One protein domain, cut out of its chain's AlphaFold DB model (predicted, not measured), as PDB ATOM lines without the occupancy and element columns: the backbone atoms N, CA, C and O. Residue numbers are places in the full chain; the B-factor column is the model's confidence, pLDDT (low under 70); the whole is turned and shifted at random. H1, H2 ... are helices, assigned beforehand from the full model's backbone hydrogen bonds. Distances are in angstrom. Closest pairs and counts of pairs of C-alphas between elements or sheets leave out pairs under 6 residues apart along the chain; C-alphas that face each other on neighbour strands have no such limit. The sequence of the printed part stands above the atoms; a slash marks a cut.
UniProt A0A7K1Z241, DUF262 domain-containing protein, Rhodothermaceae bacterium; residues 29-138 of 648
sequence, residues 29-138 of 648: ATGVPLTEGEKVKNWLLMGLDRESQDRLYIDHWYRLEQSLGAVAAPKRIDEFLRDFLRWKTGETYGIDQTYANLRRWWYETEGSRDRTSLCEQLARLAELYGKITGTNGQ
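AT A GLANCE: This is residues 29 to 138 of the 648 residues of the protein "DUF262 domain-containing protein" of Rhodothermaceae bacterium (UniProt A0A7K1Z241). Long helices H5 and H2 lie side by side, H3 and H4 pair at a slant, and H1 sits between the pairs, touching all four. Residues 29 to 34 stick out. The printed part, 110 residues with five named helices, H1 to H5, is all helix and compact: radius of gyration of the C-alphas 13.5 A, spans 36 by 34 by 33 A.

HOW THE PARTS SIT: H5, residues 115 to 133, touches H2, residues 50 to 67, at a shallow tilt of 16 degrees, the closest C-alphas, Ala 123 and Leu 64, 4.7 A apart. H1, residues 36 to 45, and H2 form a hairpin. H3, residues 75 to 89, touches H4, residues 95 to 110, the closest C-alphas, Arg 82 and Thr 98, 5.5 A apart. Every O i to N i+4 pair in H1 and H3 is within hydrogen-bond range.

IN THESE COORDINATES: H5 is 25.8 A long; C-alpha 36 is at (-55.412, -21.603, -34.952), C-alpha 133 at (-48.959, -39.452, -36.225).

THE WHOLE: pLDDT is under 70 at residues 29 to 31 and 111 to 113.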
ATOM      1  N   ALA A  29     -64.121 -11.876 -37.349       61.22
ATOM      2  CA  ALA A  29     -64.942 -12.084 -36.151       61.22
ATOM      3  C   ALA A  29     -66.453 -12.173 -36.447       61.22
ATOM      4  O   ALA A  29     -67.201 -12.752 -35.663       61.22
ATOM      5  N   THR A  30     -66.908 -11.643 -37.588       62.00
ATOM      6  CA  THR A  30     -68.306 -11.730 -38.044       62.00
ATOM      7  C   THR A  30     -68.608 -12.945 -38.941       62.00
ATOM      8  O   THR A  30     -69.754 -13.111 -39.361       62.00
ATOM      9  N   GLY A  31     -67.609 -13.784 -39.255       66.69
ATOM     10  CA  GLY A  31     -67.704 -14.941 -40.161       66.69
ATOM     11  C   GLY A  31     -67.378 -16.293 -39.503       66.69
ATOM     12  O   GLY A  31     -67.448 -16.439 -38.285       66.69
ATOM     13  N   VAL A  32     -67.036 -17.310 -40.310       71.00
ATOM     14  CA  VAL A  32     -66.518 -18.590 -39.783       71.00
ATOM     15  C   VAL A  32     -65.171 -18.321 -39.099       71.00
ATOM     16  O   VAL A  32     -64.288 -17.762 -39.752       71.00
ATOM     17  N   PRO A  33     -64.987 -18.706 -37.822       75.69
ATOM     18  CA  PRO A  33     -63.735 -18.465 -37.120       75.69
ATOM     19  C   PRO A  33     -62.578 -19.184 -37.809       75.69
ATOM     20  O   PRO A  33     -62.678 -20.372 -38.118       75.69
ATOM     21  N   LEU A  34     -61.470 -18.470 -38.000       83.62
ATOM     22  CA  LEU A  34     -60.223 -19.074 -38.453       83.62
ATOM     23  C   LEU A  34     -59.751 -20.122 -37.448       83.62
ATOM     24  O   LEU A  34     -59.810 -19.905 -36.232       83.62
ATOM     25  N   THR A  35     -59.218 -21.219 -37.971       90.38
ATOM     26  CA  THR A  35     -58.449 -22.184 -37.184       90.38
ATOM     27  C   THR A  35     -57.187 -21.532 -36.626       90.38
ATOM     28  O   THR A  35     -56.702 -20.506 -37.116       90.38
ATOM     29  N   GLU A  36     -56.620 -22.132 -35.589       91.62
ATOM     30  CA  GLU A  36     -55.412 -21.603 -34.952       91.62
ATOM     31  C   GLU A  36     -54.211 -21.687 -35.900       91.62
ATOM     32  O   GLU A  36     -53.411 -20.753 -35.974       91.62
ATOM     33  N   GLY A  37     -54.139 -22.748 -36.703       93.38
ATOM     34  CA  GLY A  37     -53.183 -22.897 -37.791       93.38
ATOM     35  C   GLY A  37     -53.299 -21.807 -38.853       93.38
ATOM     36  O   GLY A  37     -52.280 -21.271 -39.280       93.38
ATOM     37  N   GLU A  38     -54.513 -21.417 -39.250       91.00
ATOM     38  CA  GLU A  38     -54.710 -20.305 -40.190       91.00
ATOM     39  C   GLU A  38     -54.276 -18.965 -39.595       91.00
ATOM     40  O   GLU A  38     -53.636 -18.173 -40.290       91.00
ATOM     41  N   LYS A  39     -54.566 -18.717 -38.312       91.69
ATOM     42  CA  LYS A  39     -54.093 -17.511 -37.613       91.69
ATOM     43  C   LYS A  39     -52.568 -17.454 -37.586       91.69
ATOM     44  O   LYS A  39     -52.003 -16.424 -37.943       91.69
ATOM     45  N   VAL A  40     -51.903 -18.563 -37.244       93.88
ATOM     46  CA  VAL A  40     -50.433 -18.653 -37.260       93.88
ATOM     47  C   VAL A  40     -49.884 -18.452 -38.673       93.88
ATOM     48  O   VAL A  40     -48.972 -17.649 -38.837       93.88
ATOM     49  N   LYS A  41     -50.454 -19.096 -39.702       93.00
ATOM     50  CA  LYS A  41     -50.042 -18.911 -41.106       93.00
ATOM     51  C   LYS A  41     -50.074 -17.445 -41.519       93.00
ATOM     52  O   LYS A  41     -49.085 -16.915 -42.018       93.00
ATOM     53  N   ASN A  42     -51.217 -16.796 -41.304       89.88
ATOM     54  CA  ASN A  42     -51.414 -15.401 -41.683       89.88
ATOM     55  C   ASN A  42     -50.442 -14.504 -40.921       89.88
ATOM     56  O   ASN A  42     -49.753 -13.686 -41.527       89.88
ATOM     57  N   TRP A  43     -50.293 -14.737 -39.618       89.88
ATOM     58  CA  TRP A  43     -49.333 -14.013 -38.803       89.88
ATOM     59  C   TRP A  43     -47.880 -14.225 -39.244       89.88
ATOM     60  O   TRP A  43     -47.106 -13.282 -39.158       89.88
ATOM     61  N   LEU A  44     -47.475 -15.395 -39.740       91.25
ATOM     62  CA  LEU A  44     -46.115 -15.608 -40.253       91.25
ATOM     63  C   LEU A  44     -45.865 -14.858 -41.573       91.25
ATOM     64  O   LEU A  44     -44.776 -14.323 -41.767       91.25
ATOM     65  N   LEU A  45     -46.867 -14.794 -42.455       87.81
ATOM     66  CA  LEU A  45     -46.738 -14.232 -43.808       87.81
ATOM     67  C   LEU A  45     -46.947 -12.709 -43.871       87.81
ATOM     68  O   LEU A  45     -46.375 -12.038 -44.732       87.81
ATOM     69  N   MET A  46     -47.768 -12.141 -42.984       84.94
ATOM     70  CA  MET A  46     -48.124 -10.720 -43.036       84.94
ATOM     71  C   MET A  46     -46.920  -9.794 -42.854       84.94
ATOM     72  O   MET A  46     -46.138  -9.956 -41.921       84.94
ATOM     73  N   GLY A  47     -46.816  -8.759 -43.691       78.12
ATOM     74  CA  GLY A  47     -45.739  -7.761 -43.645       78.12
ATOM     75  C   GLY A  47     -44.485  -8.133 -44.446       78.12
ATOM     76  O   GLY A  47     -43.555  -7.337 -44.500       78.12
ATOM     77  N   LEU A  48     -44.465  -9.311 -45.078       84.50
ATOM     78  CA  LEU A  48     -43.458  -9.683 -46.073       84.50
ATOM     79  C   LEU A  48     -43.881  -9.200 -47.469       84.50
ATOM     80  O   LEU A  48     -45.077  -9.119 -47.761       84.50
ATOM     81  N   ASP A  49     -42.913  -8.913 -48.341       87.81
ATOM     82  CA  ASP A  49     -43.178  -8.692 -49.764       87.81
ATOM     83  C   ASP A  49     -43.654  -9.989 -50.447       87.81
ATOM     84  O   ASP A  49     -43.489 -11.087 -49.916       87.81
ATOM     85  N   ARG A  50     -44.251  -9.872 -51.638       81.19
ATOM     86  CA  ARG A  50     -44.867 -11.008 -52.338       81.19
ATOM     87  C   ARG A  50     -43.892 -12.159 -52.605       81.19
ATOM     88  O   ARG A  50     -44.269 -13.311 -52.429       81.19
ATOM     89  N   GLU A  51     -42.659 -11.863 -53.008       88.94
ATOM     90  CA  GLU A  51     -41.669 -12.898 -53.321       88.94
ATOM     91  C   GLU A  51     -41.222 -13.632 -52.050       88.94
ATOM     92  O   GLU A  51     -41.023 -14.847 -52.052       88.94
ATOM     93  N   SER A  52     -41.086 -12.906 -50.941       88.81
ATOM     94  CA  SER A  52     -40.777 -13.490 -49.632       88.81
ATOM     95  C   SER A  52     -41.949 -14.289 -49.050       88.81
ATOM     96  O   SER A  52     -41.719 -15.342 -48.459       88.81
ATOM     97  N   GLN A  53     -43.200 -13.848 -49.249       88.06
ATOM     98  CA  GLN A  53     -44.393 -14.623 -48.876       88.06
ATOM     99  C   GLN A  53     -44.465 -15.943 -49.645       88.06
ATOM    100  O   GLN A  53     -44.654 -16.992 -49.029       88.06
ATOM    101  N   ASP A  54     -44.285 -15.894 -50.969       86.94
ATOM    102  CA  ASP A  54     -44.335 -17.078 -51.828       86.94
ATOM    103  C   ASP A  54     -43.238 -18.079 -51.429       86.94
ATOM    104  O   ASP A  54     -43.527 -19.264 -51.261       86.94
ATOM    105  N   ARG A  55     -42.007 -17.606 -51.181       90.75
ATOM    106  CA  ARG A  55     -40.907 -18.449 -50.679       90.75
ATOM    107  C   ARG A  55     -41.218 -19.062 -49.316       90.75
ATOM    108  O   ARG A  55     -41.185 -20.282 -49.185       90.75
ATOM    109  N   LEU A  56     -41.595 -18.256 -48.320       91.94
ATOM    110  CA  LEU A  56     -41.892 -18.753 -46.971       91.94
ATOM    111  C   LEU A  56     -43.031 -19.784 -46.980       91.94
ATOM    112  O   LEU A  56     -42.990 -20.781 -46.251       91.94
ATOM    113  N   TYR A  57     -44.047 -19.550 -47.812       92.94
ATOM    114  CA  TYR A  57     -45.155 -20.475 -47.975       92.94
ATOM    115  C   TYR A  57     -44.709 -21.775 -48.650       92.94
ATOM    116  O   TYR A  57     -44.899 -22.841 -48.072       92.94
ATOM    117  N   ILE A  58     -44.108 -21.710 -49.841       91.19
ATOM    118  CA  ILE A  58     -43.762 -22.898 -50.640       91.19
ATOM    119  C   ILE A  58     -42.687 -23.741 -49.944       91.19
ATOM    120  O   ILE A  58     -42.818 -24.967 -49.865       91.19
ATOM    121  N   ASP A  59     -41.645 -23.104 -49.414       92.19
ATOM    122  CA  ASP A  59     -40.476 -23.807 -48.890       92.19
ATOM    123  C   ASP A  59     -40.698 -24.371 -47.485       92.19
ATOM    124  O   ASP A  59     -40.075 -25.376 -47.129       92.19
ATOM    125  N   HIS A  60     -41.600 -23.776 -46.695       95.31
ATOM    126  CA  HIS A  60     -41.785 -24.150 -45.290       95.31
ATOM    127  C   HIS A  60     -43.234 -24.471 -44.937       95.31
ATOM    128  O   HIS A  60     -43.532 -25.612 -44.575       95.31
ATOM    129  N   TRP A  61     -44.157 -23.512 -45.054       95.81
ATOM    130  CA  TRP A  61     -45.528 -23.730 -44.579       95.81
ATOM    131  C   TRP A  61     -46.253 -24.845 -45.347       95.81
ATOM    132  O   TRP A  61     -46.900 -25.705 -44.754       95.81
ATOM    133  N   TYR A  62     -46.112 -24.888 -46.668       94.00
ATOM    134  CA  TYR A  62     -46.710 -25.925 -47.502       94.00
ATOM    135  C   TYR A  62     -46.143 -27.314 -47.171       94.00
ATOM    136  O   TYR A  62     -46.893 -28.288 -47.087       94.00
ATOM    137  N   ARG A  63     -44.839 -27.414 -46.881       94.31
ATOM    138  CA  ARG A  63     -44.216 -28.672 -46.425       94.31
ATOM    139  C   ARG A  63     -44.756 -29.127 -45.072       94.31
ATOM    140  O   ARG A  63     -44.973 -30.324 -44.872       94.31
ATOM    141  N   LEU A  64     -45.030 -28.190 -44.164       96.75
ATOM    142  CA  LEU A  64     -45.731 -28.463 -42.909       96.75
ATOM    143  C   LEU A  64     -47.136 -29.021 -43.177       96.75
ATOM    144  O   LEU A  64     -47.499 -30.056 -42.613       96.75
ATOM    145  N   GLU A  65     -47.917 -28.386 -44.059       95.81
ATOM    146  CA  GLU A  65     -49.268 -28.842 -44.424       95.81
ATOM    147  C   GLU A  65     -49.246 -30.268 -44.998       95.81
ATOM    148  O   GLU A  65     -50.079 -31.103 -44.626       95.81
ATOM    149  N   GLN A  66     -48.273 -30.570 -45.861       95.25
ATOM    150  CA  GLN A  66     -48.075 -31.904 -46.431       95.25
ATOM    151  C   GLN A  66     -47.691 -32.936 -45.366       95.25
ATOM    152  O   GLN A  66     -48.343 -33.976 -45.266       95.25
ATOM    153  N   SER A  67     -46.697 -32.629 -44.530       96.12
ATOM    154  CA  SER A  67     -46.186 -33.539 -43.493       96.12
ATOM    155  C   SER A  67     -47.262 -33.937 -42.485       96.12
ATOM    156  O   SER A  67     -47.316 -35.075 -42.021       96.12
ATOM    157  N   LEU A  68     -48.172 -33.017 -42.164       96.62
ATOM    158  CA  LEU A  68     -49.283 -33.270 -41.245       96.62
ATOM    159  C   LEU A  68     -50.508 -33.883 -41.946       96.62
ATOM    160  O   LEU A  68     -51.508 -34.197 -41.297       96.62
ATOM    161  N   GLY A  69     -50.477 -34.061 -43.271       93.00
ATOM    162  CA  GLY A  69     -51.637 -34.489 -44.054       93.00
ATOM    163  C   GLY A  69     -52.830 -33.542 -43.882       93.00
ATOM    164  O   GLY A  69     -53.978 -33.991 -43.810       93.00
ATOM    165  N   ALA A  70     -52.558 -32.241 -43.752       86.81
ATOM    166  CA  ALA A  70     -53.547 -31.219 -43.421       86.81
ATOM    167  C   ALA A  70     -54.575 -30.999 -44.539       86.81
ATOM    168  O   ALA A  70     -55.704 -30.615 -44.250       86.81
ATOM    169  N   VAL A  71     -54.228 -31.342 -45.787       81.88
ATOM    170  CA  VAL A  71     -55.160 -31.339 -46.930       81.88
ATOM    171  C   VAL A  71     -56.404 -32.185 -46.636       81.88
ATOM    172  O   VAL A  71     -57.515 -31.793 -46.976       81.88
ATOM    173  N   ALA A  72     -56.231 -33.333 -45.973       81.25
ATOM    174  CA  ALA A  72     -57.336 -34.206 -45.586       81.25
ATOM    175  C   ALA A  72     -57.916 -33.866 -44.201       81.25
ATOM    176  O   ALA A  72     -59.079 -34.159 -43.928       81.25
ATOM    177  N   ALA A  73     -57.109 -33.291 -43.303       88.06
ATOM    178  CA  ALA A  73     -57.504 -33.014 -41.924       88.06
ATOM    179  C   ALA A  73     -56.822 -31.746 -41.365       88.06
ATOM    180  O   ALA A  73     -55.823 -31.864 -40.647       88.06
ATOM    181  N   PRO A  74     -57.386 -30.545 -41.608       85.44
ATOM    182  CA  PRO A  74     -56.784 -29.268 -41.200       85.44
ATOM    183  C   PRO A  74     -56.495 -29.158 -39.696       85.44
ATOM    184  O   PRO A  74     -55.453 -28.646 -39.297       85.44
ATOM    185  N   LYS A  75     -57.351 -29.760 -38.855       91.38
ATOM    186  CA  LYS A  75     -57.197 -29.813 -37.386       91.38
ATOM    187  C   LYS A  75     -55.854 -30.377 -36.897       91.38
ATOM    188  O   LYS A  75     -55.488 -30.180 -35.743       91.38
ATOM    189  N   ARG A  76     -55.128 -31.124 -37.738       94.25
ATOM    190  CA  ARG A  76     -53.816 -31.683 -37.382       94.25
ATOM    191  C   ARG A  76     -52.753 -30.599 -37.218       94.25
ATOM    192  O   ARG A  76     -51.843 -30.793 -36.417       94.25
ATOM    193  N   ILE A  77     -52.893 -29.472 -37.921       96.62
ATOM    194  CA  ILE A  77     -52.039 -28.295 -37.721       96.62
ATOM    195  C   ILE A  77     -52.260 -27.744 -36.312       96.62
ATOM    196  O   ILE A  77     -51.298 -27.547 -35.579       96.62
ATOM    197  N   ASP A  78     -53.517 -27.584 -35.898       96.25
ATOM    198  CA  ASP A  78     -53.860 -27.082 -34.565       96.25
ATOM    199  C   ASP A  78     -53.331 -28.000 -33.446       96.25
ATOM    200  O   ASP A  78     -52.759 -27.535 -32.460       96.25
ATOM    201  N   GLU A  79     -53.478 -29.322 -33.606       96.12
ATOM    202  CA  GLU A  79     -52.921 -30.309 -32.672       96.12
ATOM    203  C   GLU A  79     -51.390 -30.218 -32.585       96.12
ATOM    204  O   GLU A  79     -50.845 -30.217 -31.479       96.12
ATOM    205  N   PHE A  80     -50.710 -30.124 -33.733       98.06
ATOM    206  CA  PHE A  80     -49.257 -29.977 -33.808       98.06
ATOM    207  C   PHE A  80     -48.783 -28.692 -33.126       98.06
ATOM    208  O   PHE A  80     -47.906 -28.755 -32.269       98.06
ATOM    209  N   LEU A  81     -49.376 -27.543 -33.458       97.94
ATOM    210  CA  LEU A  81     -48.978 -26.250 -32.901       97.94
ATOM    211  C   LEU A  81     -49.166 -26.211 -31.382       97.94
ATOM    212  O   LEU A  81     -48.294 -25.718 -30.665       97.94
ATOM    213  N   ARG A  82     -50.260 -26.787 -30.871       97.19
ATOM    214  CA  ARG A  82     -50.494 -26.904 -29.427       97.19
ATOM    215  C   ARG A  82     -49.431 -27.771 -28.753       97.19
ATOM    216  O   ARG A  82     -48.944 -27.422 -27.680       97.19
ATOM    217  N   ASP A  83     -49.091 -28.913 -29.344       97.50
ATOM    218  CA  ASP A  83     -48.120 -29.846 -28.768       97.50
ATOM    219  C   ASP A  83     -46.672 -29.324 -28.890       97.50
ATOM    220  O   ASP A  83     -45.881 -29.497 -27.962       97.50
ATOM    221  N   PHE A  84     -46.355 -28.590 -29.963       97.06
ATOM    222  CA  PHE A  84     -45.139 -27.783 -30.096       97.06
ATOM    223  C   PHE A  84     -45.048 -26.742 -28.979       97.06
ATOM    224  O   PHE A  84     -44.035 -26.667 -28.286       97.06
ATOM    225  N   LEU A  85     -46.118 -25.978 -28.756       96.19
ATOM    226  CA  LEU A  85     -46.135 -24.932 -27.743       96.19
ATOM    227  C   LEU A  85     -45.967 -25.512 -26.333       96.19
ATOM    228  O   LEU A  85     -45.159 -25.013 -25.558       96.19
ATOM    229  N   ARG A  86     -46.645 -26.627 -26.029       96.12
ATOM    230  CA  ARG A  86     -46.463 -27.383 -24.776       96.12
ATOM    231  C   ARG A  86     -45.010 -27.771 -24.557       96.12
ATOM    232  O   ARG A  86     -44.482 -27.611 -23.460       96.12
ATOM    233  N   TRP A  87     -44.348 -28.270 -25.597       95.19
ATOM    234  CA  TRP A  87     -42.924 -28.546 -25.516       95.19
ATOM    235  C   TRP A  87     -42.129 -27.264 -25.217       95.19
ATOM    236  O   TRP A  87     -41.323 -27.249 -24.286       95.19
ATOM    237  N   LYS A  88     -42.345 -26.177 -25.956       92.62
ATOM    238  CA  LYS A  88     -41.526 -24.967 -25.814       92.62
ATOM    239  C   LYS A  88     -41.722 -24.213 -24.499       92.62
ATOM    240  O   LYS A  88     -40.741 -23.679 -23.989       92.62
ATOM    241  N   THR A  89     -42.920 -24.218 -23.921       92.50
ATOM    242  CA  THR A  89     -43.207 -23.456 -22.692       92.50
ATOM    243  C   THR A  89     -43.221 -24.307 -21.425       92.50
ATOM    244  O   THR A  89     -43.048 -23.774 -20.337       92.50
ATOM    245  N   GLY A  90     -43.437 -25.622 -21.530       93.00
ATOM    246  CA  GLY A  90     -43.654 -26.465 -20.351       93.00
ATOM    247  C   GLY A  90     -45.042 -26.299 -19.718       93.00
ATOM    248  O   GLY A  90     -45.303 -26.877 -18.659       93.00
ATOM    249  N   GLU A  91     -45.956 -25.586 -20.379       91.81
ATOM    250  CA  GLU A  91     -47.326 -25.360 -19.918       91.81
ATOM    251  C   GLU A  91     -48.358 -26.080 -20.794       91.81
ATOM    252  O   GLU A  91     -48.122 -26.418 -21.954       91.81
ATOM    253  N   THR A  92     -49.536 -26.350 -20.233       90.75
ATOM    254  CA  THR A  92     -50.630 -27.009 -20.952       90.75
ATOM    255  C   THR A  92     -51.650 -25.995 -21.452       90.75
ATOM    256  O   THR A  92     -52.317 -25.362 -20.640       90.75
ATOM    257  N   TYR A  93     -51.854 -25.936 -22.768       90.19
ATOM    258  CA  TYR A  93     -52.873 -25.080 -23.390       90.19
ATOM    259  C   TYR A  93     -54.019 -25.878 -24.020       90.19
ATOM    260  O   TYR A  93     -53.842 -27.044 -24.414       90.19
ATOM    261  N   GLY A  94     -55.184 -25.232 -24.118       91.62
ATOM    262  CA  GLY A  94     -56.273 -25.621 -25.020       91.62
ATOM    263  C   GLY A  94     -55.912 -25.328 -26.478       91.62
ATOM    264  O   GLY A  94     -54.999 -24.549 -26.742       91.62
ATOM    265  N   ILE A  95     -56.595 -25.976 -27.432       92.44
ATOM    266  CA  ILE A  95     -56.345 -25.720 -28.863       92.44
ATOM    267  C   ILE A  95     -56.642 -24.253 -29.179       92.44
ATOM    268  O   ILE A  95     -55.782 -23.578 -29.718       92.44
ATOM    269  N   ASP A  96     -57.789 -23.754 -28.739       92.44
ATOM    270  CA  ASP A  96     -58.315 -22.391 -28.900       92.44
ATOM    271  C   ASP A  96     -57.399 -21.261 -28.396       92.44
ATOM    272  O   ASP A  96     -57.624 -20.097 -28.709       92.44
ATOM    273  N   GLN A  97     -56.372 -21.592 -27.614       92.56
ATOM    274  CA  GLN A  97     -55.432 -20.632 -27.034       92.56
ATOM    275  C   GLN A  97     -54.052 -20.688 -27.705       92.56
ATOM    276  O   GLN A  97     -53.122 -20.011 -27.262       92.56
ATOM    277  N   THR A  98     -53.885 -21.523 -28.733       94.25
ATOM    278  CA  THR A  98     -52.574 -21.861 -29.297       94.25
ATOM    279  C   THR A  98     -51.922 -20.659 -29.965       94.25
ATOM    280  O   THR A  98     -50.770 -20.362 -29.664       94.25
ATOM    281  N   TYR A  99     -52.640 -19.934 -30.824       93.31
ATOM    282  CA  TYR A  99     -52.089 -18.787 -31.545       93.31
ATOM    283  C   TYR A  99     -51.642 -17.673 -30.592       93.31
ATOM    284  O   TYR A  99     -50.501 -17.212 -30.673       93.31
ATOM    285  N   ALA A 100     -52.514 -17.276 -29.660       93.19
ATOM    286  CA  ALA A 100     -52.228 -16.189 -28.727       93.19
ATOM    287  C   ALA A 100     -50.987 -16.490 -27.870       93.19
ATOM    288  O   ALA A 100     -50.100 -15.643 -27.739       93.19
ATOM    289  N   ASN A 101     -50.885 -17.713 -27.341       95.06
ATOM    290  CA  ASN A 101     -49.750 -18.112 -26.512       95.06
ATOM    291  C   ASN A 101     -48.477 -18.382 -27.328       95.06
ATOM    292  O   ASN A 101     -47.390 -18.089 -26.843       95.06
ATOM    293  N   LEU A 102     -48.580 -18.867 -28.571       94.19
ATOM    294  CA  LEU A 102     -47.427 -19.016 -29.464       94.19
ATOM    295  C   LEU A 102     -46.819 -17.657 -29.813       94.19
ATOM    296  O   LEU A 102     -45.606 -17.488 -29.696       94.19
ATOM    297  N   ARG A 103     -47.655 -16.672 -30.173       91.25
ATOM    298  CA  ARG A 103     -47.210 -15.297 -30.443       91.25
ATOM    299  C   ARG A 103     -46.535 -14.694 -29.211       91.25
ATOM    300  O   ARG A 103     -45.460 -14.113 -29.331       91.25
ATOM    301  N   ARG A 104     -47.154 -14.850 -28.036       91.25
ATOM    302  CA  ARG A 104     -46.601 -14.379 -26.760       91.25
ATOM    303  C   ARG A 104     -45.236 -15.007 -26.473       91.25
ATOM    304  O   ARG A 104     -44.265 -14.277 -26.303       91.25
ATOM    305  N   TRP A 105     -45.158 -16.337 -26.499       91.94
ATOM    306  CA  TRP A 105     -43.922 -17.083 -26.262       91.94
ATOM    307  C   TRP A 105     -42.794 -16.649 -27.208       91.94
ATOM    308  O   TRP A 105     -41.674 -16.418 -26.751       91.94
ATOM    309  N   TRP A 106     -43.095 -16.490 -28.502       90.62
ATOM    310  CA  TRP A 106     -42.120 -16.077 -29.512       90.62
ATOM    311  C   TRP A 106     -41.490 -14.715 -29.189       90.62
ATOM    312  O   TRP A 106     -40.267 -14.585 -29.182       90.62
ATOM    313  N   TYR A 107     -42.314 -13.712 -28.870       86.81
ATOM    314  CA  TYR A 107     -41.820 -12.368 -28.567       86.81
ATOM    315  C   TYR A 107     -41.119 -12.265 -27.209       86.81
ATOM    316  O   TYR A 107     -40.170 -11.495 -27.087       86.81
ATOM    317  N   GLU A 108     -41.563 -13.024 -26.204       86.19
ATOM    318  CA  GLU A 108     -40.969 -12.999 -24.862       86.19
ATOM    319  C   GLU A 108     -39.637 -13.765 -24.785       86.19
ATOM    320  O   GLU A 108     -38.765 -13.381 -24.009       86.19
ATOM    321  N   THR A 109     -39.463 -14.833 -25.574       79.56
ATOM    322  CA  THR A 109     -38.343 -15.778 -25.386       79.56
ATOM    323  C   THR A 109     -37.261 -15.665 -26.454       79.56
ATOM    324  O   THR A 109     -36.078 -15.679 -26.130       79.56
ATOM    325  N   GLU A 110     -37.645 -15.576 -27.728       71.06
ATOM    326  CA  GLU A 110     -36.684 -15.637 -28.838       71.06
ATOM    327  C   GLU A 110     -36.203 -14.239 -29.256       71.06
ATOM    328  O   GLU A 110     -35.246 -14.121 -30.018       71.06
ATOM    329  N   GLY A 111     -36.851 -13.164 -28.773       54.34
ATOM    330  CA  GLY A 111     -36.448 -11.759 -28.971       54.34
ATOM    331  C   GLY A 111     -36.359 -11.296 -30.437       54.34
ATOM    332  O   GLY A 111     -36.033 -10.143 -30.720       54.34
ATOM    333  N   SER A 112     -36.652 -12.194 -31.375       60.16
ATOM    334  CA  SER A 112     -36.439 -12.070 -32.806       60.16
ATOM    335  C   SER A 112     -37.725 -11.628 -33.498       60.16
ATOM    336  O   SER A 112     -38.792 -12.222 -33.329       60.16
ATOM    337  N   ARG A 113     -37.633 -10.594 -34.344       64.12
ATOM    338  CA  ARG A 113     -38.706 -10.252 -35.296       64.12
ATOM    339  C   ARG A 113     -38.705 -11.162 -36.532       64.12
ATOM    340  O   ARG A 113     -39.603 -11.034 -37.366       64.12
ATOM    341  N   ASP A 114     -37.732 -12.066 -36.662       80.94
ATOM    342  CA  ASP A 114     -37.625 -12.956 -37.814       80.94
ATOM    343  C   ASP A 114     -38.549 -14.174 -37.693       80.94
ATOM    344  O   ASP A 114     -38.156 -15.268 -37.287       80.94
ATOM    345  N   ARG A 115     -39.802 -13.973 -38.107       87.25
ATOM    346  CA  ARG A 115     -40.821 -15.026 -38.228       87.25
ATOM    347  C   ARG A 115     -40.458 -16.101 -39.268       87.25
ATOM    348  O   ARG A 115     -41.054 -17.177 -39.235       87.25
ATOM    349  N   THR A 116     -39.478 -15.856 -40.145       88.69
ATOM    350  CA  THR A 116     -38.999 -16.844 -41.126       88.69
ATOM    351  C   THR A 116     -38.397 -18.050 -40.421       88.69
ATOM    352  O   THR A 116     -38.870 -19.170 -40.615       88.69
ATOM    353  N   SER A 117     -37.453 -17.814 -39.504       89.56
ATOM    354  CA  SER A 117     -36.815 -18.868 -38.705       89.56
ATOM    355  C   SER A 117     -37.809 -19.719 -37.899       89.56
ATOM    356  O   SER A 117     -37.627 -20.934 -37.761       89.56
ATOM    357  N   LEU A 118     -38.901 -19.117 -37.412       92.56
ATOM    358  CA  LEU A 118     -39.982 -19.846 -36.750       92.56
ATOM    359  C   LEU A 118     -40.708 -20.774 -37.725       92.56
ATOM    360  O   LEU A 118     -40.905 -21.945 -37.412       92.56
ATOM    361  N   CYS A 119     -41.096 -20.278 -38.903       94.75
ATOM    362  CA  CYS A 119     -41.768 -21.094 -39.917       94.75
ATOM    363  C   CYS A 119     -40.891 -22.281 -40.347       94.75
ATOM    364  O   CYS A 119     -41.371 -23.412 -40.426       94.75
ATOM    365  N   GLU A 120     -39.589 -22.051 -40.531       93.50
ATOM    366  CA  GLU A 120     -38.616 -23.109 -40.809       93.50
ATOM    367  C   GLU A 120     -38.559 -24.157 -39.690       93.50
ATOM    368  O   GLU A 120     -38.554 -25.362 -39.950       93.50
ATOM    369  N   GLN A 121     -38.517 -23.711 -38.430       93.50
ATOM    370  CA  GLN A 121     -38.510 -24.608 -37.277       93.50
ATOM    371  C   GLN A 121     -39.803 -25.426 -37.205       93.50
ATOM    372  O   GLN A 121     -39.744 -26.636 -36.976       93.50
ATOM    373  N   LEU A 122     -40.958 -24.791 -37.420       96.81
ATOM    374  CA  LEU A 122     -42.252 -25.464 -37.449       96.81
ATOM    375  C   LEU A 122     -42.301 -26.514 -38.563       96.81
ATOM    376  O   LEU A 122     -42.734 -27.630 -38.299       96.81
ATOM    377  N   ALA A 123     -41.806 -26.204 -39.764       96.69
ATOM    378  CA  ALA A 123     -41.757 -27.150 -40.877       96.69
ATOM    379  C   ALA A 123     -40.904 -28.386 -40.550       96.69
ATOM    380  O   ALA A 123     -41.393 -29.511 -40.662       96.69
ATOM    381  N   ARG A 124     -39.678 -28.192 -40.037       95.81
ATOM    382  CA  ARG A 124     -38.798 -29.306 -39.624       95.81
ATOM    383  C   ARG A 124     -39.440 -30.192 -38.554       95.81
ATOM    384  O   ARG A 124     -39.355 -31.415 -38.607       95.81
ATOM    385  N   LEU A 125     -40.094 -29.589 -37.564       97.25
ATOM    386  CA  LEU A 125     -40.737 -30.343 -36.485       97.25
ATOM    387  C   LEU A 125     -42.042 -31.013 -36.930       97.25
ATOM    388  O   LEU A 125     -42.381 -32.077 -36.413       97.25
ATOM    389  N   ALA A 126     -42.753 -30.436 -37.896       97.88
ATOM    390  CA  ALA A 126     -43.942 -31.036 -38.483       97.88
ATOM    391  C   ALA A 126     -43.613 -32.320 -39.256       97.88
ATOM    392  O   ALA A 126     -44.393 -33.269 -39.199       97.88
ATOM    393  N   GLU A 127     -42.447 -32.398 -39.904       96.75
ATOM    394  CA  GLU A 127     -41.965 -33.629 -40.543       96.75
ATOM    395  C   GLU A 127     -41.815 -34.773 -39.527       96.75
ATOM    396  O   GLU A 127     -42.320 -35.878 -39.755       96.75
ATOM    397  N   LEU A 128     -41.193 -34.499 -38.371       97.12
ATOM    398  CA  LEU A 128     -41.046 -35.463 -37.273       97.12
ATOM    399  C   LEU A 128     -42.396 -35.812 -36.635       97.12
ATOM    400  O   LEU A 128     -42.696 -36.980 -36.392       97.12
ATOM    401  N   TYR A 129     -43.247 -34.815 -36.392       98.00
ATOM    402  CA  TYR A 129     -44.582 -35.028 -35.835       98.00
ATOM    403  C   TYR A 129     -45.482 -35.842 -36.778       98.00
ATOM    404  O   TYR A 129     -46.296 -36.660 -36.335       98.00
ATOM    405  N   GLY A 130     -45.291 -35.688 -38.087       97.12
ATOM    406  CA  GLY A 130     -45.930 -36.516 -39.096       97.12
ATOM    407  C   GLY A 130     -45.530 -37.989 -38.992       97.12
ATOM    408  O   GLY A 130     -46.395 -38.856 -39.118       97.12
ATOM    409  N   LYS A 131     -44.270 -38.303 -38.656       96.69
ATOM    410  CA  LYS A 131     -43.840 -39.684 -38.345       96.69
ATOM    411  C   LYS A 131     -44.496 -40.214 -37.067       96.69
ATOM    412  O   LYS A 131     -44.892 -41.376 -37.016       96.69
ATOM    413  N   ILE A 132     -44.681 -39.369 -36.045       97.44
ATOM    414  CA  ILE A 132     -45.387 -39.747 -34.802       97.44
ATOM    415  C   ILE A 132     -46.840 -40.112 -35.106       97.44
ATOM    416  O   ILE A 132     -47.323 -41.139 -34.637       97.44
ATOM    417  N   THR A 133     -47.527 -39.300 -35.910       95.62
ATOM    418  CA  THR A 133     -48.959 -39.452 -36.225       95.62
ATOM    419  C   THR A 133     -49.253 -40.355 -37.427       95.62
ATOM    420  O   THR A 133     -50.412 -40.703 -37.649       95.62
ATOM    421  N   GLY A 134     -48.223 -40.807 -38.150       94.50
ATOM    422  CA  GLY A 134     -48.345 -41.689 -39.314       94.50
ATOM    423  C   GLY A 134     -48.792 -40.968 -40.589       94.50
ATOM    424  O   GLY A 134     -49.270 -41.610 -41.519       94.50
ATOM    425  N   THR A 135     -48.685 -39.638 -40.634       94.88
ATOM    426  CA  THR A 135     -49.051 -38.819 -41.799       94.88
ATOM    427  C   THR A 135     -47.877 -38.541 -42.728       94.88
ATOM    428  O   THR A 135     -48.110 -38.199 -43.882       94.88
ATOM    429  N   ASN A 136     -46.640 -38.722 -42.251       92.38
ATOM    430  CA  ASN A 136     -45.412 -38.472 -43.010       92.38
ATOM    431  C   ASN A 136     -44.535 -39.729 -43.134       92.38
ATOM    432  O   ASN A 136     -43.362 -39.726 -42.768       92.38
ATOM    433  N   GLY A 137     -45.131 -40.824 -43.611       89.88
ATOM    434  CA  GLY A 137     -44.425 -42.087 -43.827       89.88
ATOM    435  C   GLY A 137     -43.889 -42.737 -42.545       89.88
ATOM    436  O   GLY A 137     -44.307 -42.413 -41.432       89.88
ATOM    437  N   GLN A 138     -42.989 -43.702 -42.736       92.06
ATOM    438  CA  GLN A 138     -42.355 -44.465 -41.662       92.06
ATOM    439  C   GLN A 138     -41.044 -43.820 -41.218       92.06
ATOM    440  O   GLN A 138     -40.378 -43.125 -41.987       92.06
TER     441      GLN A 138